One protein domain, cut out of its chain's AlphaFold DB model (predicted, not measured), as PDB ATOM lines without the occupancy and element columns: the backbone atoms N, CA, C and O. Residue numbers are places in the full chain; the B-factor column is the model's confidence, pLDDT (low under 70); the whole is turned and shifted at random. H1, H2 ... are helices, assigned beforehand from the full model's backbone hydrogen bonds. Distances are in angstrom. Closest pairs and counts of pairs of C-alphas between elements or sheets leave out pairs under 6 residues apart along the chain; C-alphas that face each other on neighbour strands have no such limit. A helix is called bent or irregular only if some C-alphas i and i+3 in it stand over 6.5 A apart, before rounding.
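This is residues 41 to 171 of the 173 residues of the protein "DUF4197 family protein" of Sphingosinicella sp. UDD2 (UniProt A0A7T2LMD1). Two long bent helices, H4 and H6, run side by side in opposite ways through their arms H4a and H6b, with H1 packed along H4 across its bend. The hairpin of H5 and H6a makes one end of an elongated whole; H3 is at the other. The printed part has 131 residues with seven named helices, H1 to H7 in order, and no named strand: all helix. It is loose, with a radius of gyration of the C-alphas of 18.0 A and spans of 58 by 30 by 24 A.

H1 is residues 41 to 53. H4, residues 89 to 119, assigned as one helix by its hydrogen bonds, is bent, C-alphas 109 and 112 being 7.0 A apart; its arms are H4a, 89 to 109, and H4b, 112 to 119. Residues 50 to 53 of H1 touch H4a, closest C-alphas Leu 53 and Glu 104 at 6.9 A; residues 42 to 46 touch H4b, Thr 43 and Tyr 115 at 6.7 A. H2, residues 58 to 61, touches H4a, closest C-alphas Phe 59 and Asn 100 at 5.5 A. H3, residues 80 to 86, touches no helix. H6, residues 136 to 164, likewise assigned as one helix, is bent, C-alphas 144 and 147 being 9.1 A apart, into H6a, 136 to 144, and H6b, 147 to 164, itself irregular, C-alphas 152 and 155 being 6.6 A apart. H5, residues 123 to 131, and H6a form a helical hairpin, closest C-alphas Ile 129 and Ala 136 at 5.0 A. H6a touches H4b, Ser 117 and Arg 144 at 6.3 A. H6b touches H4a, Ala 106 and Leu 153 at 4.5 A, at a shallow tilt of 31 degrees, opposite ways. H7, residues 167 to 170, and H6b meet only through their link. Every O i to N i+4 pair is within hydrogen-bond range in H1, H3, H4a, H4b, H5 and H6a, and 12 of 14 in H6b; H2 and H7 are too short for one.

H1 begins at C-alpha 41 (-9.624, -35.478, -21.115) and H7 ends at C-alpha 170 (12.079, -55.823, -58.250). From first to last C-alpha, H1 is 18.2 A long, H4a 30.3 A and H6b 25.5 A.

The two C-alphas farthest apart, those of Ile 81 and Ile 123, are 57.9 A apart. The printed part has no cut, and the link from H2 to H3, 18 residues, is long. Residues 70 to 86 and 156 to 171 have pLDDT under 70.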
ATOM      1  N   LEU A  41     -11.061 -35.217 -21.191       94.62
ATOM      2  CA  LEU A  41      -9.624 -35.478 -21.115       94.62
ATOM      3  C   LEU A  41      -9.207 -36.494 -22.177       94.62
ATOM      4  O   LEU A  41      -8.296 -36.203 -22.948       94.62
ATOM      5  N   LEU A  42      -9.914 -37.623 -22.265       95.69
ATOM      6  CA  LEU A  42      -9.638 -38.671 -23.249       95.69
ATOM      7  C   LEU A  42      -9.804 -38.175 -24.677       95.69
ATOM      8  O   LEU A  42      -8.965 -38.438 -25.530       95.69
ATOM      9  N   THR A  43     -10.852 -37.392 -24.927       95.81
ATOM     10  CA  THR A  43     -11.075 -36.785 -26.241       95.81
ATOM     11  C   THR A  43      -9.883 -35.916 -26.640       95.81
ATOM     12  O   THR A  43      -9.363 -36.059 -27.742       95.81
ATOM     13  N   ILE A  44      -9.410 -35.047 -25.742       96.31
ATOM     14  CA  ILE A  44      -8.269 -34.161 -26.011       96.31
ATOM     15  C   ILE A  44      -6.965 -34.958 -26.146       96.31
ATOM     16  O   ILE A  44      -6.153 -34.639 -27.016       96.31
ATOM     17  N   SER A  45      -6.732 -35.978 -25.315       94.75
ATOM     18  CA  SER A  45      -5.519 -36.797 -25.409       94.75
ATOM     19  C   SER A  45      -5.476 -37.595 -26.709       94.75
ATOM     20  O   SER A  45      -4.443 -37.593 -27.371       94.75
ATOM     21  N   SER A  46      -6.594 -38.205 -27.111       94.62
ATOM     22  CA  SER A  46      -6.699 -38.926 -28.382       94.62
ATOM     23  C   SER A  46      -6.554 -37.977 -29.569       94.62
ATOM     24  O   SER A  46      -5.802 -38.282 -30.485       94.62
ATOM     25  N   GLN A  47      -7.169 -36.789 -29.522       94.69
ATOM     26  CA  GLN A  47      -6.971 -35.755 -30.547       94.69
ATOM     27  C   GLN A  47      -5.504 -35.392 -30.715       94.69
ATOM     28  O   GLN A  47      -5.012 -35.353 -31.838       94.69
ATOM     29  N   ARG A  48      -4.791 -35.152 -29.611       94.50
ATOM     30  CA  ARG A  48      -3.357 -34.849 -29.650       94.50
ATOM     31  C   ARG A  48      -2.548 -36.014 -30.207       94.50
ATOM     32  O   ARG A  48      -1.700 -35.774 -31.052       94.50
ATOM     33  N   ALA A  49      -2.839 -37.243 -29.782       92.00
ATOM     34  CA  ALA A  49      -2.172 -38.432 -30.303       92.00
ATOM     35  C   ALA A  49      -2.348 -38.546 -31.824       92.00
ATOM     36  O   ALA A  49      -1.357 -38.599 -32.539       92.00
ATOM     37  N   PHE A  50      -3.581 -38.474 -32.333       93.00
ATOM     38  CA  PHE A  50      -3.832 -38.510 -33.776       93.00
ATOM     39  C   PHE A  50      -3.224 -37.310 -34.507       93.00
ATOM     40  O   PHE A  50      -2.650 -37.479 -35.571       93.00
ATOM     41  N   THR A  51      -3.261 -36.113 -33.920       92.31
ATOM     42  CA  THR A  51      -2.636 -34.914 -34.513       92.31
ATOM     43  C   THR A  51      -1.123 -35.052 -34.644       92.31
ATOM     44  O   THR A  51      -0.542 -34.430 -35.523       92.31
ATOM     45  N   THR A  52      -0.474 -35.813 -33.762       90.75
ATOM     46  CA  THR A  52       0.960 -36.113 -33.859       90.75
ATOM     47  C   THR A  52       1.224 -37.243 -34.852       90.75
ATOM     48  O   THR A  52       2.110 -37.125 -35.690       90.75
ATOM     49  N   LEU A  53       0.456 -38.329 -34.769       90.19
ATOM     50  CA  LEU A  53       0.694 -39.546 -35.548       90.19
ATOM     51  C   LEU A  53       0.335 -39.407 -37.030       90.19
ATOM     52  O   LEU A  53       0.998 -40.018 -37.859       90.19
ATOM     53  N   LEU A  54      -0.684 -38.604 -37.346       91.50
ATOM     54  CA  LEU A  54      -1.178 -38.361 -38.706       91.50
ATOM     55  C   LEU A  54      -0.505 -37.153 -39.381       91.50
ATOM     56  O   LEU A  54      -1.044 -36.584 -40.326       91.50
ATOM     57  N   GLN A  55       0.631 -36.691 -38.855       90.69
ATOM     58  CA  GLN A  55       1.497 -35.776 -39.600       90.69
ATOM     59  C   GLN A  55       2.265 -36.565 -40.652       90.69
ATOM     60  O   GLN A  55       2.521 -37.749 -40.452       90.69
ATOM     61  N   ASP A  56       2.729 -35.889 -41.704       84.12
ATOM     62  CA  ASP A  56       3.621 -36.494 -42.691       84.12
ATOM     63  C   ASP A  56       4.802 -37.197 -41.993       84.12
ATOM     64  O   ASP A  56       5.625 -36.552 -41.338       84.12
ATOM     65  N   ASN A  57       4.931 -38.515 -42.178       81.44
ATOM     66  CA  ASN A  57       5.947 -39.351 -41.519       81.44
ATOM     67  C   ASN A  57       5.841 -39.375 -39.975       81.44
ATOM     68  O   ASN A  57       6.851 -39.614 -39.304       81.44
ATOM     69  N   GLY A  58       4.659 -39.143 -39.397       86.75
ATOM     70  CA  GLY A  58       4.438 -39.076 -37.948       86.75
ATOM     71  C   GLY A  58       4.805 -40.380 -37.246       86.75
ATOM     72  O   GLY A  58       5.614 -40.379 -36.320       86.75
ATOM     73  N   PHE A  59       4.330 -41.513 -37.768       87.56
ATOM     74  CA  PHE A  59       4.746 -42.841 -37.302       87.56
ATOM     75  C   PHE A  59       6.244 -43.087 -37.497       87.56
ATOM     76  O   PHE A  59       6.916 -43.571 -36.597       87.56
ATOM     77  N   PHE A  60       6.802 -42.722 -38.652       84.50
ATOM     78  CA  PHE A  60       8.218 -42.960 -38.948       84.50
ATOM     79  C   PHE A  60       9.167 -42.148 -38.046       84.50
ATOM     80  O   PHE A  60      10.274 -42.602 -37.742       84.50
ATOM     81  N   SER A  61       8.748 -40.951 -37.634       85.31
ATOM     82  CA  SER A  61       9.562 -39.998 -36.871       85.31
ATOM     83  C   SER A  61       9.382 -40.120 -35.355       85.31
ATOM     84  O   SER A  61      10.227 -39.628 -34.609       85.31
ATOM     85  N   ASP A  62       8.310 -40.765 -34.893       88.25
ATOM     86  CA  ASP A  62       8.018 -40.969 -33.474       88.25
ATOM     87  C   ASP A  62       8.655 -42.272 -32.962       88.25
ATOM     88  O   ASP A  62       8.328 -43.363 -33.415       88.25
ATOM     89  N   ASP A  63       9.569 -42.189 -31.994       84.81
ATOM     90  CA  ASP A  63      10.290 -43.371 -31.497       84.81
ATOM     91  C   ASP A  63       9.404 -44.391 -30.762       84.81
ATOM     92  O   ASP A  63       9.794 -45.557 -30.649       84.81
ATOM     93  N   VAL A  64       8.237 -43.977 -30.262       85.06
ATOM     94  CA  VAL A  64       7.288 -44.847 -29.554       85.06
ATOM     95  C   VAL A  64       6.323 -45.502 -30.539       85.06
ATOM     96  O   VAL A  64       6.005 -46.681 -30.388       85.06
ATOM     97  N   ALA A  65       5.860 -44.756 -31.541       84.81
ATOM     98  CA  ALA A  65       4.886 -45.238 -32.511       84.81
ATOM     99  C   ALA A  65       5.514 -45.899 -33.745       84.81
ATOM    100  O   ALA A  65       4.829 -46.668 -34.423       84.81
ATOM    101  N   ARG A  66       6.800 -45.647 -34.027       86.19
ATOM    102  CA  ARG A  66       7.495 -46.210 -35.189       86.19
ATOM    103  C   ARG A  66       7.404 -47.723 -35.208       86.19
ATOM    104  O   ARG A  66       7.960 -48.422 -34.356       86.19
ATOM    105  N   ILE A  67       6.799 -48.232 -36.273       83.50
ATOM    106  CA  ILE A  67       6.749 -49.664 -36.517       83.50
ATOM    107  C   ILE A  67       8.094 -50.092 -37.088       83.50
ATOM    108  O   ILE A  67       8.535 -49.600 -38.128       83.50
ATOM    109  N   THR A  68       8.751 -51.013 -36.390       80.81
ATOM    110  CA  THR A  68      10.018 -51.596 -36.827       80.81
ATOM    111  C   THR A  68       9.778 -52.868 -37.622       80.81
ATOM    112  O   THR A  68       8.859 -53.645 -37.362       80.81
ATOM    113  N   VAL A  69      10.627 -53.082 -38.620       71.50
ATOM    114  CA  VAL A  69      10.583 -54.281 -39.450       71.50
ATOM    115  C   VAL A  69      11.344 -55.399 -38.725       71.50
ATOM    116  O   VAL A  69      12.495 -55.189 -38.332       71.50
ATOM    117  N   PRO A  70      10.749 -56.588 -38.518       68.19
ATOM    118  CA  PRO A  70      11.420 -57.667 -37.805       68.19
ATOM    119  C   PRO A  70      12.653 -58.166 -38.579       68.19
ATOM    120  O   PRO A  70      12.603 -58.298 -39.802       68.19
ATOM    121  N   PRO A  71      13.750 -58.539 -37.892       60.69
ATOM    122  CA  PRO A  71      15.014 -58.927 -38.535       60.69
ATOM    123  C   PRO A  71      14.948 -60.245 -39.333       60.69
ATOM    124  O   PRO A  71      15.893 -60.597 -40.043       60.69
ATOM    125  N   GLN A  72      13.846 -60.992 -39.225       60.84
ATOM    126  CA  GLN A  72      13.637 -62.302 -39.851       60.84
ATOM    127  C   GLN A  72      12.780 -62.217 -41.125       60.84
ATOM    128  O   GLN A  72      11.889 -63.038 -41.344       60.84
ATOM    129  N   LEU A  73      13.027 -61.222 -41.977       57.47
ATOM    130  CA  LEU A  73      12.344 -61.144 -43.267       57.47
ATOM    131  C   LEU A  73      12.781 -62.289 -44.189       57.47
ATOM    132  O   LEU A  73      13.973 -62.495 -44.408       57.47
ATOM    133  N   GLY A  74      11.806 -63.027 -44.727       53.91
ATOM    134  CA  GLY A  74      12.031 -64.087 -45.717       53.91
ATOM    135  C   GLY A  74      11.110 -65.303 -45.580       53.91
ATOM    136  O   GLY A  74      10.853 -65.999 -46.560       53.91
ATOM    137  N   GLY A  75      10.557 -65.545 -44.389       55.69
ATOM    138  CA  GLY A  75       9.710 -66.715 -44.144       55.69
ATOM    139  C   GLY A  75      10.400 -68.058 -44.462       55.69
ATOM    140  O   GLY A  75      11.588 -68.102 -44.782       55.69
ATOM    141  N   PRO A  76       9.668 -69.184 -44.397       49.09
ATOM    142  CA  PRO A  76      10.228 -70.523 -44.627       49.09
ATOM    143  C   PRO A  76      10.701 -70.803 -46.068       49.09
ATOM    144  O   PRO A  76      11.219 -71.886 -46.327       49.09
ATOM    145  N   GLY A  77      10.490 -69.873 -47.009       53.22
ATOM    146  CA  GLY A  77      10.734 -70.065 -48.445       53.22
ATOM    147  C   GLY A  77      11.737 -69.101 -49.086       53.22
ATOM    148  O   GLY A  77      11.991 -69.224 -50.284       53.22
ATOM    149  N   ALA A  78      12.312 -68.143 -48.349       55.41
ATOM    150  CA  ALA A  78      13.304 -67.238 -48.930       55.41
ATOM    151  C   ALA A  78      14.651 -67.934 -49.135       55.41
ATOM    152  O   ALA A  78      15.249 -68.491 -48.215       55.41
ATOM    153  N   THR A  79      15.175 -67.833 -50.353       58.44
ATOM    154  CA  THR A  79      16.558 -68.206 -50.654       58.44
ATOM    155  C   THR A  79      17.535 -67.300 -49.892       58.44
ATOM    156  O   THR A  79      17.217 -66.161 -49.526       58.44
ATOM    157  N   SER A  80      18.753 -67.790 -49.644       62.47
ATOM    158  CA  SER A  80      19.796 -67.059 -48.900       62.47
ATOM    159  C   SER A  80      20.136 -65.700 -49.526       62.47
ATOM    160  O   SER A  80      20.422 -64.745 -48.808       62.47
ATOM    161  N   ILE A  81      20.040 -65.599 -50.854       60.38
ATOM    162  CA  ILE A  81      20.293 -64.381 -51.634       60.38
ATOM    163  C   ILE A  81      19.158 -63.367 -51.450       60.38
ATOM    164  O   ILE A  81      19.421 -62.196 -51.194       60.38
ATOM    165  N   LEU A  82      17.899 -63.814 -51.503       59.94
ATOM    166  CA  LEU A  82      16.740 -62.946 -51.282       59.94
ATOM    167  C   LEU A  82      16.732 -62.402 -49.846       59.94
ATOM    168  O   LEU A  82      16.524 -61.216 -49.623       59.94
ATOM    169  N   SER A  83      17.077 -63.255 -48.881       64.44
ATOM    170  CA  SER A  83      17.253 -62.865 -47.477       64.44
ATOM    171  C   SER A  83      18.397 -61.860 -47.281       64.44
ATOM    172  O   SER A  83      18.312 -60.993 -46.418       64.44
ATOM    173  N   ALA A  84      19.477 -61.959 -48.062       63.97
ATOM    174  CA  ALA A  84      20.593 -61.015 -48.010       63.97
ATOM    175  C   ALA A  84      20.230 -59.656 -48.633       63.97
ATOM    176  O   ALA A  84      20.547 -58.620 -48.051       63.97
ATOM    177  N   LEU A  85      19.505 -59.650 -49.756       63.78
ATOM    178  CA  LEU A  85      19.023 -58.426 -50.404       63.78
ATOM    179  C   LEU A  85      18.000 -57.679 -49.539       63.78
ATOM    180  O   LEU A  85      18.126 -56.467 -49.369       63.78
ATOM    181  N   LEU A  86      17.065 -58.399 -48.906       66.81
ATOM    182  CA  LEU A  86      16.105 -57.843 -47.938       66.81
ATOM    183  C   LEU A  86      16.784 -57.225 -46.704       66.81
ATOM    184  O   LEU A  86      16.193 -56.380 -46.036       66.81
ATOM    185  N   ARG A  87      18.028 -57.621 -46.407       70.25
ATOM    186  CA  ARG A  87      18.845 -57.057 -45.323       70.25
ATOM    187  C   ARG A  87      19.667 -55.842 -45.747       70.25
ATOM    188  O   ARG A  87      20.298 -55.228 -44.887       70.25
ATOM    189  N   THR A  88      19.656 -55.452 -47.017       77.75
ATOM    190  CA  THR A  88      20.332 -54.225 -47.456       77.75
ATOM    191  C   THR A  88      19.661 -53.013 -46.814       77.75
ATOM    192  O   THR A  88      18.433 -52.935 -46.770       77.75
ATOM    193  N   SER A  89      20.448 -52.047 -46.335       77.88
ATOM    194  CA  SER A  89      19.937 -50.840 -45.667       77.88
ATOM    195  C   SER A  89      18.915 -50.078 -46.516       77.88
ATOM    196  O   SER A  89      17.912 -49.612 -45.988       77.88
ATOM    197  N   THR A  90      19.113 -50.009 -47.834       80.81
ATOM    198  CA  THR A  90      18.179 -49.370 -48.771       80.81
ATOM    199  C   THR A  90      16.803 -50.039 -48.774       80.81
ATOM    200  O   THR A  90      15.790 -49.357 -48.631       80.81
ATOM    201  N   VAL A  91      16.761 -51.372 -48.872       78.69
ATOM    202  CA  VAL A  91      15.509 -52.144 -48.897       78.69
ATOM    203  C   VAL A  91      14.818 -52.078 -47.539       78.69
ATOM    204  O   VAL A  91      13.615 -51.837 -47.475       78.69
ATOM    205  N   GLN A  92      15.575 -52.205 -46.446       78.00
ATOM    206  CA  GLN A  92      15.032 -52.058 -45.095       78.00
ATOM    207  C   GLN A  92      14.423 -50.671 -44.870       78.00
ATOM    208  O   GLN A  92      13.318 -50.578 -44.345       78.00
ATOM    209  N   ASN A  93      15.092 -49.604 -45.311       81.69
ATOM    210  CA  ASN A  93      14.577 -48.240 -45.185       81.69
ATOM    211  C   ASN A  93      13.296 -48.029 -46.001       81.69
ATOM    212  O   ASN A  93      12.388 -47.337 -45.547       81.69
ATOM    213  N   GLN A  94      13.202 -48.625 -47.191       81.31
ATOM    214  CA  GLN A  94      12.001 -48.536 -48.019       81.31
ATOM    215  C   GLN A  94      10.831 -49.324 -47.415       81.31
ATOM    216  O   GLN A  94       9.717 -48.812 -47.367       81.31
ATOM    217  N   LEU A  95      11.086 -50.526 -46.891       80.19
ATOM    218  CA  LEU A  95      10.086 -51.311 -46.163       80.19
ATOM    219  C   LEU A  95       9.628 -50.598 -44.890       80.19
ATOM    220  O   LEU A  95       8.435 -50.571 -44.604       80.19
ATOM    221  N   LEU A  96      10.558 -49.985 -44.154       83.69
ATOM    222  CA  LEU A  96      10.250 -49.198 -42.964       83.69
ATOM    223  C   LEU A  96       9.290 -48.053 -43.307       83.69
ATOM    224  O   LEU A  96       8.294 -47.885 -42.612       83.69
ATOM    225  N   ARG A  97       9.538 -47.311 -44.394       84.56
ATOM    226  CA  ARG A  97       8.616 -46.264 -44.867       84.56
ATOM    227  C   ARG A  97       7.246 -46.835 -45.220       84.56
ATOM    228  O   ARG A  97       6.268 -46.432 -44.613       84.56
ATOM    229  N   LEU A  98       7.193 -47.859 -46.076       84.12
ATOM    230  CA  LEU A  98       5.934 -48.487 -46.502       84.12
ATOM    231  C   LEU A  98       5.066 -48.967 -45.329       84.12
ATOM    232  O   LEU A  98       3.847 -48.820 -45.358       84.12
ATOM    233  N   VAL A  99       5.680 -49.560 -44.302       83.94
ATOM    234  CA  VAL A  99       4.951 -50.044 -43.122       83.94
ATOM    235  C   VAL A  99       4.442 -48.886 -42.261       83.94
ATOM    236  O   VAL A  99       3.334 -48.973 -41.740       83.94
ATOM    237  N   ASN A 100       5.221 -47.813 -42.106       89.25
ATOM    238  CA  ASN A 100       4.796 -46.655 -41.318       89.25
ATOM    239  C   ASN A 100       3.732 -45.818 -42.055       89.25
ATOM    240  O   ASN A 100       2.793 -45.374 -41.404       89.25
ATOM    241  N   ASP A 101       3.796 -45.703 -43.385       86.62
ATOM    242  CA  ASP A 101       2.742 -45.072 -44.200       86.62
ATOM    243  C   ASP A 101       1.416 -45.846 -44.076       86.62
ATOM    244  O   ASP A 101       0.338 -45.277 -43.926       86.62
ATOM    245  N   ALA A 102       1.486 -47.177 -44.065       85.38
ATOM    246  CA  ALA A 102       0.308 -48.007 -43.838       85.38
ATOM    247  C   ALA A 102      -0.241 -47.912 -42.412       85.38
ATOM    248  O   ALA A 102      -1.447 -48.044 -42.202       85.38
ATOM    249  N   ALA A 103       0.633 -47.703 -41.425       86.81
ATOM    250  CA  ALA A 103       0.226 -47.447 -40.051       86.81
ATOM    251  C   ALA A 103      -0.529 -46.119 -39.932       86.81
ATOM    252  O   ALA A 103      -1.512 -46.051 -39.198       86.81
ATOM    253  N   GLU A 104      -0.106 -45.103 -40.687       88.94
ATOM    254  CA  GLU A 104      -0.788 -43.813 -40.788       88.94
ATOM    255  C   GLU A 104      -2.206 -43.974 -41.357       88.94
ATOM    256  O   GLU A 104      -3.169 -43.574 -40.702       88.94
ATOM    257  N   GLU A 105      -2.362 -44.660 -42.498       87.81
ATOM    258  CA  GLU A 105      -3.679 -44.947 -43.101       87.81
ATOM    259  C   GLU A 105      -4.591 -45.722 -42.132       87.81
ATOM    260  O   GLU A 105      -5.778 -45.424 -41.972       87.81
ATOM    261  N   ALA A 106      -4.028 -46.711 -41.437       86.75
ATOM    262  CA  ALA A 106      -4.767 -47.518 -40.477       86.75
ATOM    263  C   ALA A 106      -5.166 -46.708 -39.221       86.75
ATOM    264  O   ALA A 106      -6.256 -46.904 -38.677       86.75
ATOM    265  N   ALA A 107      -4.316 -45.783 -38.767       89.19
ATOM    266  CA  ALA A 107      -4.604 -44.897 -37.643       89.19
ATOM    267  C   ALA A 107      -5.680 -43.857 -37.983       89.19
ATOM    268  O   ALA A 107      -6.538 -43.587 -37.138       89.19
ATOM    269  N   ASP A 108      -5.681 -43.329 -39.208       90.94
ATOM    270  CA  ASP A 108      -6.722 -42.420 -39.697       90.94
ATOM    271  C   ASP A 108      -8.093 -43.117 -39.709       90.94
ATOM    272  O   ASP A 108      -9.069 -42.615 -39.145       90.94
ATOM    273  N   ALA A 109      -8.143 -44.356 -40.212       89.94
ATOM    274  CA  ALA A 109      -9.354 -45.177 -40.191       89.94
ATOM    275  C   ALA A 109      -9.843 -45.511 -38.763       89.94
ATOM    276  O   ALA A 109     -11.048 -45.650 -38.529       89.94
ATOM    277  N   ALA A 110      -8.929 -45.632 -37.796       90.25
ATOM    278  CA  ALA A 110      -9.253 -45.945 -36.404       90.25
ATOM    279  C   ALA A 110      -9.731 -44.725 -35.593       90.25
ATOM    280  O   ALA A 110     -10.470 -44.894 -34.615       90.25
ATOM    281  N   ALA A 111      -9.347 -43.505 -35.979       92.25
ATOM    282  CA  ALA A 111      -9.685 -42.274 -35.264       92.25
ATOM    283  C   ALA A 111     -11.184 -42.119 -34.923       92.25
ATOM    284  O   ALA A 111     -11.494 -41.911 -33.742       92.25
ATOM    285  N   PRO A 112     -12.140 -42.266 -35.866       92.81
ATOM    286  CA  PRO A 112     -13.566 -42.148 -35.547       92.81
ATOM    287  C   PRO A 112     -14.044 -43.198 -34.533       92.81
ATOM    288  O   PRO A 112     -14.833 -42.880 -33.644       92.81
ATOM    289  N   ILE A 113     -13.512 -44.421 -34.596       93.31
ATOM    290  CA  ILE A 113     -13.895 -45.530 -33.707       93.31
ATOM    291  C   ILE A 113     -13.468 -45.241 -32.263       93.31
ATOM    292  O   ILE A 113     -14.219 -45.497 -31.313       93.31
ATOM    293  N   VAL A 114     -12.280 -44.655 -32.088       93.88
ATOM    294  CA  VAL A 114     -11.798 -44.209 -30.775       93.88
ATOM    295  C   VAL A 114     -12.710 -43.118 -30.211       93.88
ATOM    296  O   VAL A 114     -13.109 -43.201 -29.047       93.88
ATOM    297  N   TYR A 115     -13.091 -42.122 -31.016       94.69
ATOM    298  CA  TYR A 115     -13.977 -41.048 -30.553       94.69
ATOM    299  C   TYR A 115     -15.366 -41.550 -30.159       94.69
ATOM    300  O   TYR A 115     -15.888 -41.146 -29.115       94.69
ATOM    301  N   ASP A 116     -15.942 -42.467 -30.933       93.81
ATOM    302  CA  ASP A 116     -17.239 -43.067 -30.613       93.81
ATOM    303  C   ASP A 116     -17.182 -43.906 -29.327       93.81
ATOM    304  O   ASP A 116     -18.091 -43.848 -28.488       93.81
ATOM    305  N   SER A 117     -16.071 -44.611 -29.103       93.88
ATOM    306  CA  SER A 117     -15.835 -45.364 -27.865       93.88
ATOM    307  C   SER A 117     -15.733 -44.446 -26.643       93.88
ATOM    308  O   SER A 117     -16.301 -44.741 -25.593       93.88
ATOM    309  N   ILE A 118     -15.074 -43.289 -26.772       95.44
ATOM    310  CA  ILE A 118     -15.008 -42.279 -25.700       95.44
ATOM    311  C   ILE A 118     -16.393 -41.668 -25.442       95.44
ATOM    312  O   ILE A 118     -16.787 -41.449 -24.292       95.44
ATOM    313  N   ARG A 119     -17.163 -41.399 -26.500       92.69
ATOM    314  CA  ARG A 119     -18.497 -40.794 -26.392       92.69
ATOM    315  C   ARG A 119     -19.485 -41.692 -25.646       92.69
ATOM    316  O   ARG A 119     -20.295 -41.185 -24.876       92.69
ATOM    317  N   THR A 120     -19.400 -43.002 -25.853       92.44
ATOM    318  CA  THR A 120     -20.288 -44.004 -25.235       92.44
ATOM    319  C   THR A 120     -19.843 -44.454 -23.838       92.44
ATOM    320  O   THR A 120     -20.464 -45.337 -23.245       92.44
ATOM    321  N   MET A 121     -18.805 -43.822 -23.282       93.50
ATOM    322  CA  MET A 121     -18.289 -44.096 -21.943       93.50
ATOM    323  C   MET A 121     -19.332 -43.872 -20.848       93.50
ATOM    324  O   MET A 121     -19.974 -42.821 -20.807       93.50
ATOM    325  N   SER A 122     -19.438 -44.831 -19.925       93.44
ATOM    326  CA  SER A 122     -20.263 -44.712 -18.720       93.44
ATOM    327  C   SER A 122     -19.475 -44.184 -17.515       93.44
ATOM    328  O   SER A 122     -18.245 -44.236 -17.470       93.44
ATOM    329  N   ILE A 123     -20.179 -43.753 -16.466       93.44
ATOM    330  CA  ILE A 123     -19.540 -43.331 -15.213       93.44
ATOM    331  C   ILE A 123     -18.724 -44.443 -14.523       93.44
ATOM    332  O   ILE A 123     -17.718 -44.157 -13.873       93.44
ATOM    333  N   LEU A 124     -19.125 -45.712 -14.676       94.81
ATOM    334  CA  LEU A 124     -18.387 -46.858 -14.129       94.81
ATOM    335  C   LEU A 124     -17.086 -47.106 -14.899       94.81
ATOM    336  O   LEU A 124     -16.063 -47.429 -14.291       94.81
ATOM    337  N   ASP A 125     -17.112 -46.893 -16.214       95.06
ATOM    338  CA  ASP A 125     -15.924 -46.961 -17.064       95.06
ATOM    339  C   ASP A 125     -14.925 -45.869 -16.656       95.06
ATOM    340  O   ASP A 125     -13.761 -46.159 -16.379       95.06
ATOM    341  N   ALA A 126     -15.401 -44.628 -16.499       93.81
ATOM    342  CA  ALA A 126     -14.583 -43.504 -16.045       93.81
ATOM    343  C   ALA A 126     -13.936 -43.771 -14.672       93.81
ATOM    344  O   ALA A 126     -12.758 -43.477 -14.458       93.81
ATOM    345  N   LEU A 127     -14.681 -44.380 -13.742       95.31
ATOM    346  CA  LEU A 127     -14.155 -44.751 -12.428       95.31
ATOM    347  C   LEU A 127     -13.079 -45.840 -12.527       95.31
ATOM    348  O   LEU A 127     -12.078 -45.785 -11.810       95.31
ATOM    349  N   SER A 128     -13.286 -46.813 -13.411       95.38
ATOM    350  CA  SER A 128     -12.340 -47.902 -13.655       95.38
ATOM    351  C   SER A 128     -11.040 -47.377 -14.264       95.38
ATOM    352  O   SER A 128      -9.965 -47.770 -13.820       95.38
ATOM    353  N   ILE A 129     -11.123 -46.416 -15.187       95.31
ATOM    354  CA  ILE A 129      -9.958 -45.766 -15.805       95.31
ATOM    355  C   ILE A 129      -9.112 -45.037 -14.757       95.31
ATOM    356  O   ILE A 129      -7.899 -45.222 -14.707       95.31
ATOM    357  N   VAL A 130      -9.738 -44.258 -13.870       94.06
ATOM    358  CA  VAL A 130      -9.007 -43.513 -12.826       94.06
ATOM    359  C   VAL A 130      -8.342 -44.445 -11.806       94.06
ATOM    360  O   VAL A 130      -7.304 -44.101 -11.241       94.06
ATOM    361  N   ARG A 131      -8.913 -45.630 -11.566       95.12
ATOM    362  CA  ARG A 131      -8.390 -46.610 -10.597       95.12
ATOM    363  C   ARG A 131      -7.443 -47.649 -11.204       95.12
ATOM    364  O   ARG A 131      -6.739 -48.310 -10.448       95.12
ATOM    365  N   GLY A 132      -7.443 -47.819 -12.523       91.81
ATOM    366  CA  GLY A 132      -6.799 -48.947 -13.205       91.81
ATOM    367  C   GLY A 132      -5.305 -48.780 -13.499       91.81
ATOM    368  O   GLY A 132      -4.679 -49.718 -13.977       91.81
ATOM    369  N   GLY A 133      -4.717 -47.616 -13.217       93.12
ATOM    370  CA  GLY A 133      -3.299 -47.350 -13.468       93.12
ATOM    371  C   GLY A 133      -3.021 -46.715 -14.840       93.12
ATOM    372  O   GLY A 133      -3.937 -46.209 -15.487       93.12
ATOM    373  N   PRO A 134      -1.750 -46.682 -15.279       93.12
ATOM    374  CA  PRO A 134      -1.314 -45.833 -16.392       93.12
ATOM    375  C   PRO A 134      -1.856 -46.255 -17.765       93.12
ATOM    376  O   PRO A 134      -1.997 -45.401 -18.636       93.12
ATOM    377  N   THR A 135      -2.177 -47.536 -17.969       93.94
ATOM    378  CA  THR A 135      -2.677 -48.061 -19.255       93.94
ATOM    379  C   THR A 135      -4.194 -48.193 -19.309       93.94
ATOM    380  O   THR A 135      -4.740 -48.419 -20.383       93.94
ATOM    381  N   ALA A 136      -4.900 -47.982 -18.194       96.06
ATOM    382  CA  ALA A 136      -6.317 -48.324 -18.064       96.06
ATOM    383  C   ALA A 136      -7.223 -47.666 -19.115       96.06
ATOM    384  O   ALA A 136      -8.194 -48.266 -19.565       96.06
ATOM    385  N   ALA A 137      -6.898 -46.439 -19.527       94.00
ATOM    386  CA  ALA A 137      -7.601 -45.752 -20.605       94.00
ATOM    387  C   ALA A 137      -7.408 -46.440 -21.966       94.00
ATOM    388  O   ALA A 137      -8.376 -46.629 -22.699       94.00
ATOM    389  N   ALA A 138      -6.171 -46.817 -22.298       92.38
ATOM    390  CA  ALA A 138      -5.857 -47.506 -23.545       92.38
ATOM    391  C   ALA A 138      -6.476 -48.910 -23.563       92.38
ATOM    392  O   ALA A 138      -7.125 -49.272 -24.543       92.38
ATOM    393  N   ASP A 139      -6.376 -49.638 -22.449       93.44
ATOM    394  CA  ASP A 139      -6.951 -50.977 -22.290       93.44
ATOM    395  C   ASP A 139      -8.483 -50.945 -22.418       93.44
ATOM    396  O   ASP A 139      -9.080 -51.779 -23.103       93.44
ATOM    397  N   TYR A 140      -9.130 -49.938 -21.816       94.00
ATOM    398  CA  TYR A 140     -10.566 -49.710 -21.964       94.00
ATOM    399  C   TYR A 140     -10.962 -49.492 -23.426       94.00
ATOM    400  O   TYR A 140     -11.894 -50.134 -23.914       94.00
ATOM    401  N   LEU A 141     -10.264 -48.591 -24.123       92.88
ATOM    402  CA  LEU A 141     -10.562 -48.279 -25.519       92.88
ATOM    403  C   LEU A 141     -10.354 -49.510 -26.400       92.88
ATOM    404  O   LEU A 141     -11.235 -49.850 -27.185       92.88
ATOM    405  N   GLN A 142      -9.246 -50.230 -26.222       90.31
ATOM    406  CA  GLN A 142      -8.976 -51.469 -26.946       90.31
ATOM    407  C   GLN A 142     -10.088 -52.506 -26.731       90.31
ATOM    408  O   GLN A 142     -10.594 -53.078 -27.698       90.31
ATOM    409  N   GLY A 143     -10.513 -52.711 -25.481       90.75
ATOM    410  CA  GLY A 143     -11.594 -53.639 -25.151       90.75
ATOM    411  C   GLY A 143     -12.958 -53.208 -25.697       90.75
ATOM    412  O   GLY A 143     -13.751 -54.058 -26.100       90.75
ATOM    413  N   ARG A 144     -13.242 -51.900 -25.743       92.94
ATOM    414  CA  ARG A 144     -14.512 -51.361 -26.254       92.94
ATOM    415  C   ARG A 144     -14.648 -51.438 -27.761       92.94
ATOM    416  O   ARG A 144     -15.750 -51.686 -28.242       92.94
ATOM    417  N   MET A 145     -13.563 -51.202 -28.489       91.00
ATOM    418  CA  MET A 145     -13.614 -51.188 -29.946       91.00
ATOM    419  C   MET A 145     -13.724 -52.596 -30.539       91.00
ATOM    420  O   MET A 145     -14.318 -52.756 -31.605       91.00
ATOM    421  N   GLY A 146     -13.181 -53.608 -29.852       85.62
ATOM    422  CA  GLY A 146     -13.267 -55.011 -30.263       85.62
ATOM    423  C   GLY A 146     -12.903 -55.214 -31.738       85.62
ATOM    424  O   GLY A 146     -11.902 -54.687 -32.228       85.62
ATOM    425  N   ASP A 147     -13.759 -55.932 -32.462       84.81
ATOM    426  CA  ASP A 147     -13.545 -56.260 -33.876       84.81
ATOM    427  C   ASP A 147     -13.649 -55.046 -34.809       84.81
ATOM    428  O   ASP A 147     -13.086 -55.064 -35.905       84.81
ATOM    429  N   ALA A 148     -14.338 -53.972 -34.405       83.19
ATOM    430  CA  ALA A 148     -14.494 -52.784 -35.244       83.19
ATOM    431  C   ALA A 148     -13.143 -52.110 -35.513       83.19
ATOM    432  O   ALA A 148     -12.867 -51.720 -36.648       83.19
ATOM    433  N   LEU A 149     -12.275 -52.049 -34.496       83.62
ATOM    434  CA  LEU A 149     -10.909 -51.552 -34.652       83.62
ATOM    435  C   LEU A 149     -10.119 -52.416 -35.637       83.62
ATOM    436  O   LEU A 149      -9.488 -51.895 -36.554       83.62
ATOM    437  N   PHE A 150     -10.175 -53.738 -35.466       81.12
ATOM    438  CA  PHE A 150      -9.446 -54.667 -36.327       81.12
ATOM    439  C   PHE A 150      -9.883 -54.540 -37.792       81.12
ATOM    440  O   PHE A 150      -9.041 -54.429 -38.682       81.12
ATOM    441  N   ASN A 151     -11.191 -54.474 -38.035       83.56
ATOM    442  CA  ASN A 151     -11.758 -54.330 -39.374       83.56
ATOM    443  C   ASN A 151     -11.386 -53.002 -40.048       83.56
ATOM    444  O   ASN A 151     -11.274 -52.965 -41.271       83.56
ATOM    445  N   ALA A 152     -11.179 -51.932 -39.278       80.75
ATOM    446  CA  ALA A 152     -10.752 -50.638 -39.807       80.75
ATOM    447  C   ALA A 152      -9.246 -50.571 -40.099       80.75
ATOM    448  O   ALA A 152      -8.842 -49.933 -41.067       80.75
ATOM    449  N   LEU A 153      -8.418 -51.264 -39.312       77.62
ATOM    450  CA  LEU A 153      -6.965 -51.318 -39.522       77.62
ATOM    451  C   LEU A 153      -6.578 -52.217 -40.711       77.62
ATOM    452  O   LEU A 153      -5.599 -51.954 -41.411       77.62
ATOM    453  N   PHE A 154      -7.321 -53.306 -40.935       75.44
ATOM    454  CA  PHE A 154      -6.930 -54.358 -41.879       75.44
ATOM    455  C   PHE A 154      -6.770 -53.907 -43.346       75.44
ATOM    456  O   PHE A 154      -5.828 -54.364 -43.997       75.44
ATOM    457  N   PRO A 155      -7.627 -53.025 -43.900       74.44
ATOM    458  CA  PRO A 155      -7.473 -52.527 -45.265       74.44
ATOM    459  C   PRO A 155      -6.146 -51.792 -45.490       74.44
ATOM    460  O   PRO A 155      -5.464 -52.093 -46.470       74.44
ATOM    461  N   GLY A 156      -5.739 -50.914 -44.562       64.88
ATOM    462  CA  GLY A 156      -4.466 -50.182 -44.648       64.88
ATOM    463  C   GLY A 156      -3.260 -51.126 -44.618       64.88
ATOM    464  O   GLY A 156      -2.370 -51.062 -45.467       64.88
ATOM    465  N   VAL A 157      -3.289 -52.126 -43.732       66.25
ATOM    466  CA  VAL A 157      -2.249 -53.171 -43.678       66.25
ATOM    467  C   VAL A 157      -2.231 -54.015 -44.962       66.25
ATOM    468  O   VAL A 157      -1.167 -54.326 -45.502       66.25
ATOM    469  N   GLY A 158      -3.402 -54.372 -45.493       63.09
ATOM    470  CA  GLY A 158      -3.535 -55.138 -46.733       63.09
ATOM    471  C   GLY A 158      -3.022 -54.390 -47.968       63.09
ATOM    472  O   GLY A 158      -2.445 -55.015 -48.865       63.09
ATOM    473  N   ASN A 159      -3.187 -53.067 -48.015       64.81
ATOM    474  CA  ASN A 159      -2.610 -52.214 -49.052       64.81
ATOM    475  C   ASN A 159      -1.078 -52.205 -48.961       64.81
ATOM    476  O   ASN A 159      -0.415 -52.479 -49.966       64.81
ATOM    477  N   ALA A 160      -0.520 -52.031 -47.760       60.53
ATOM    478  CA  ALA A 160       0.924 -52.084 -47.506       60.53
ATOM    479  C   ALA A 160       1.570 -53.373 -48.023       60.53
ATOM    480  O   ALA A 160       2.562 -53.353 -48.756       60.53
ATOM    481  N   LEU A 161       0.974 -54.516 -47.672       64.12
ATOM    482  CA  LEU A 161       1.480 -55.837 -48.042       64.12
ATOM    483  C   LEU A 161       1.369 -56.090 -49.550       64.12
ATOM    484  O   LEU A 161       2.210 -56.780 -50.130       64.12
ATOM    485  N   ARG A 162       0.357 -55.521 -50.212       63.31
ATOM    486  CA  ARG A 162       0.204 -55.602 -51.670       63.31
ATOM    487  C   ARG A 162       1.234 -54.745 -52.397       63.31
ATOM    488  O   ARG A 162       1.790 -55.202 -53.392       63.31
ATOM    489  N   VAL A 163       1.515 -53.543 -51.891       60.88
ATOM    490  CA  VAL A 163       2.565 -52.661 -52.423       60.88
ATOM    491  C   VAL A 163       3.944 -53.291 -52.223       60.88
ATOM    492  O   VAL A 163       4.727 -53.330 -53.168       60.88
ATOM    493  N   ALA A 164       4.213 -53.888 -51.059       59.50
ATOM    494  CA  ALA A 164       5.449 -54.633 -50.808       59.50
ATOM    495  C   ALA A 164       5.614 -55.860 -51.731       59.50
ATOM    496  O   ALA A 164       6.730 -56.193 -52.115       59.50
ATOM    497  N   ASN A 165       4.514 -56.509 -52.129       55.94
ATOM    498  CA  ASN A 165       4.519 -57.619 -53.090       55.94
ATOM    499  C   ASN A 165       4.484 -57.172 -54.564       55.94
ATOM    500  O   ASN A 165       4.502 -58.016 -55.462       55.94
ATOM    501  N   SER A 166       4.407 -55.868 -54.841       51.31
ATOM    502  CA  SER A 166       4.403 -55.355 -56.209       51.31
ATOM    503  C   SER A 166       5.830 -55.344 -56.790       51.31
ATOM    504  O   SER A 166       6.796 -55.115 -56.058       51.31
ATOM    505  N   PRO A 167       6.003 -55.546 -58.111       52.88
ATOM    506  CA  PRO A 167       7.316 -55.600 -58.768       52.88
ATOM    507  C   PRO A 167       8.144 -54.303 -58.680       52.88
ATOM    508  O   PRO A 167       9.248 -54.255 -59.215       52.88
ATOM    509  N   ILE A 168       7.665 -53.269 -57.980       48.31
ATOM    510  CA  ILE A 168       8.373 -52.006 -57.736       48.31
ATOM    511  C   ILE A 168       9.654 -52.239 -56.908       48.31
ATOM    512  O   ILE A 168      10.669 -51.604 -57.178       48.31
ATOM    513  N   LEU A 169       9.671 -53.212 -55.986       49.94
ATOM    514  CA  LEU A 169      10.908 -53.629 -55.296       49.94
ATOM    515  C   LEU A 169      11.823 -54.508 -56.170       49.94
ATOM    516  O   LEU A 169      13.006 -54.641 -55.874       49.94
ATOM    517  N   GLY A 170      11.298 -55.082 -57.255       51.41
ATOM    518  CA  GLY A 170      12.079 -55.823 -58.250       51.41
ATOM    519  C   GLY A 170      12.756 -54.936 -59.298       51.41
ATOM    520  O   GLY A 170      13.635 -55.417 -59.996       51.41
ATOM    521  N   GLN A 171      12.364 -53.660 -59.410       40.56
ATOM    522  CA  GLN A 171      12.972 -52.685 -60.332       40.56
ATOM    523  C   GLN A 171      14.111 -51.868 -59.693       40.56
ATOM    524  O   GLN A 171      14.794 -51.126 -60.393       40.56
TER     525      GLN A 171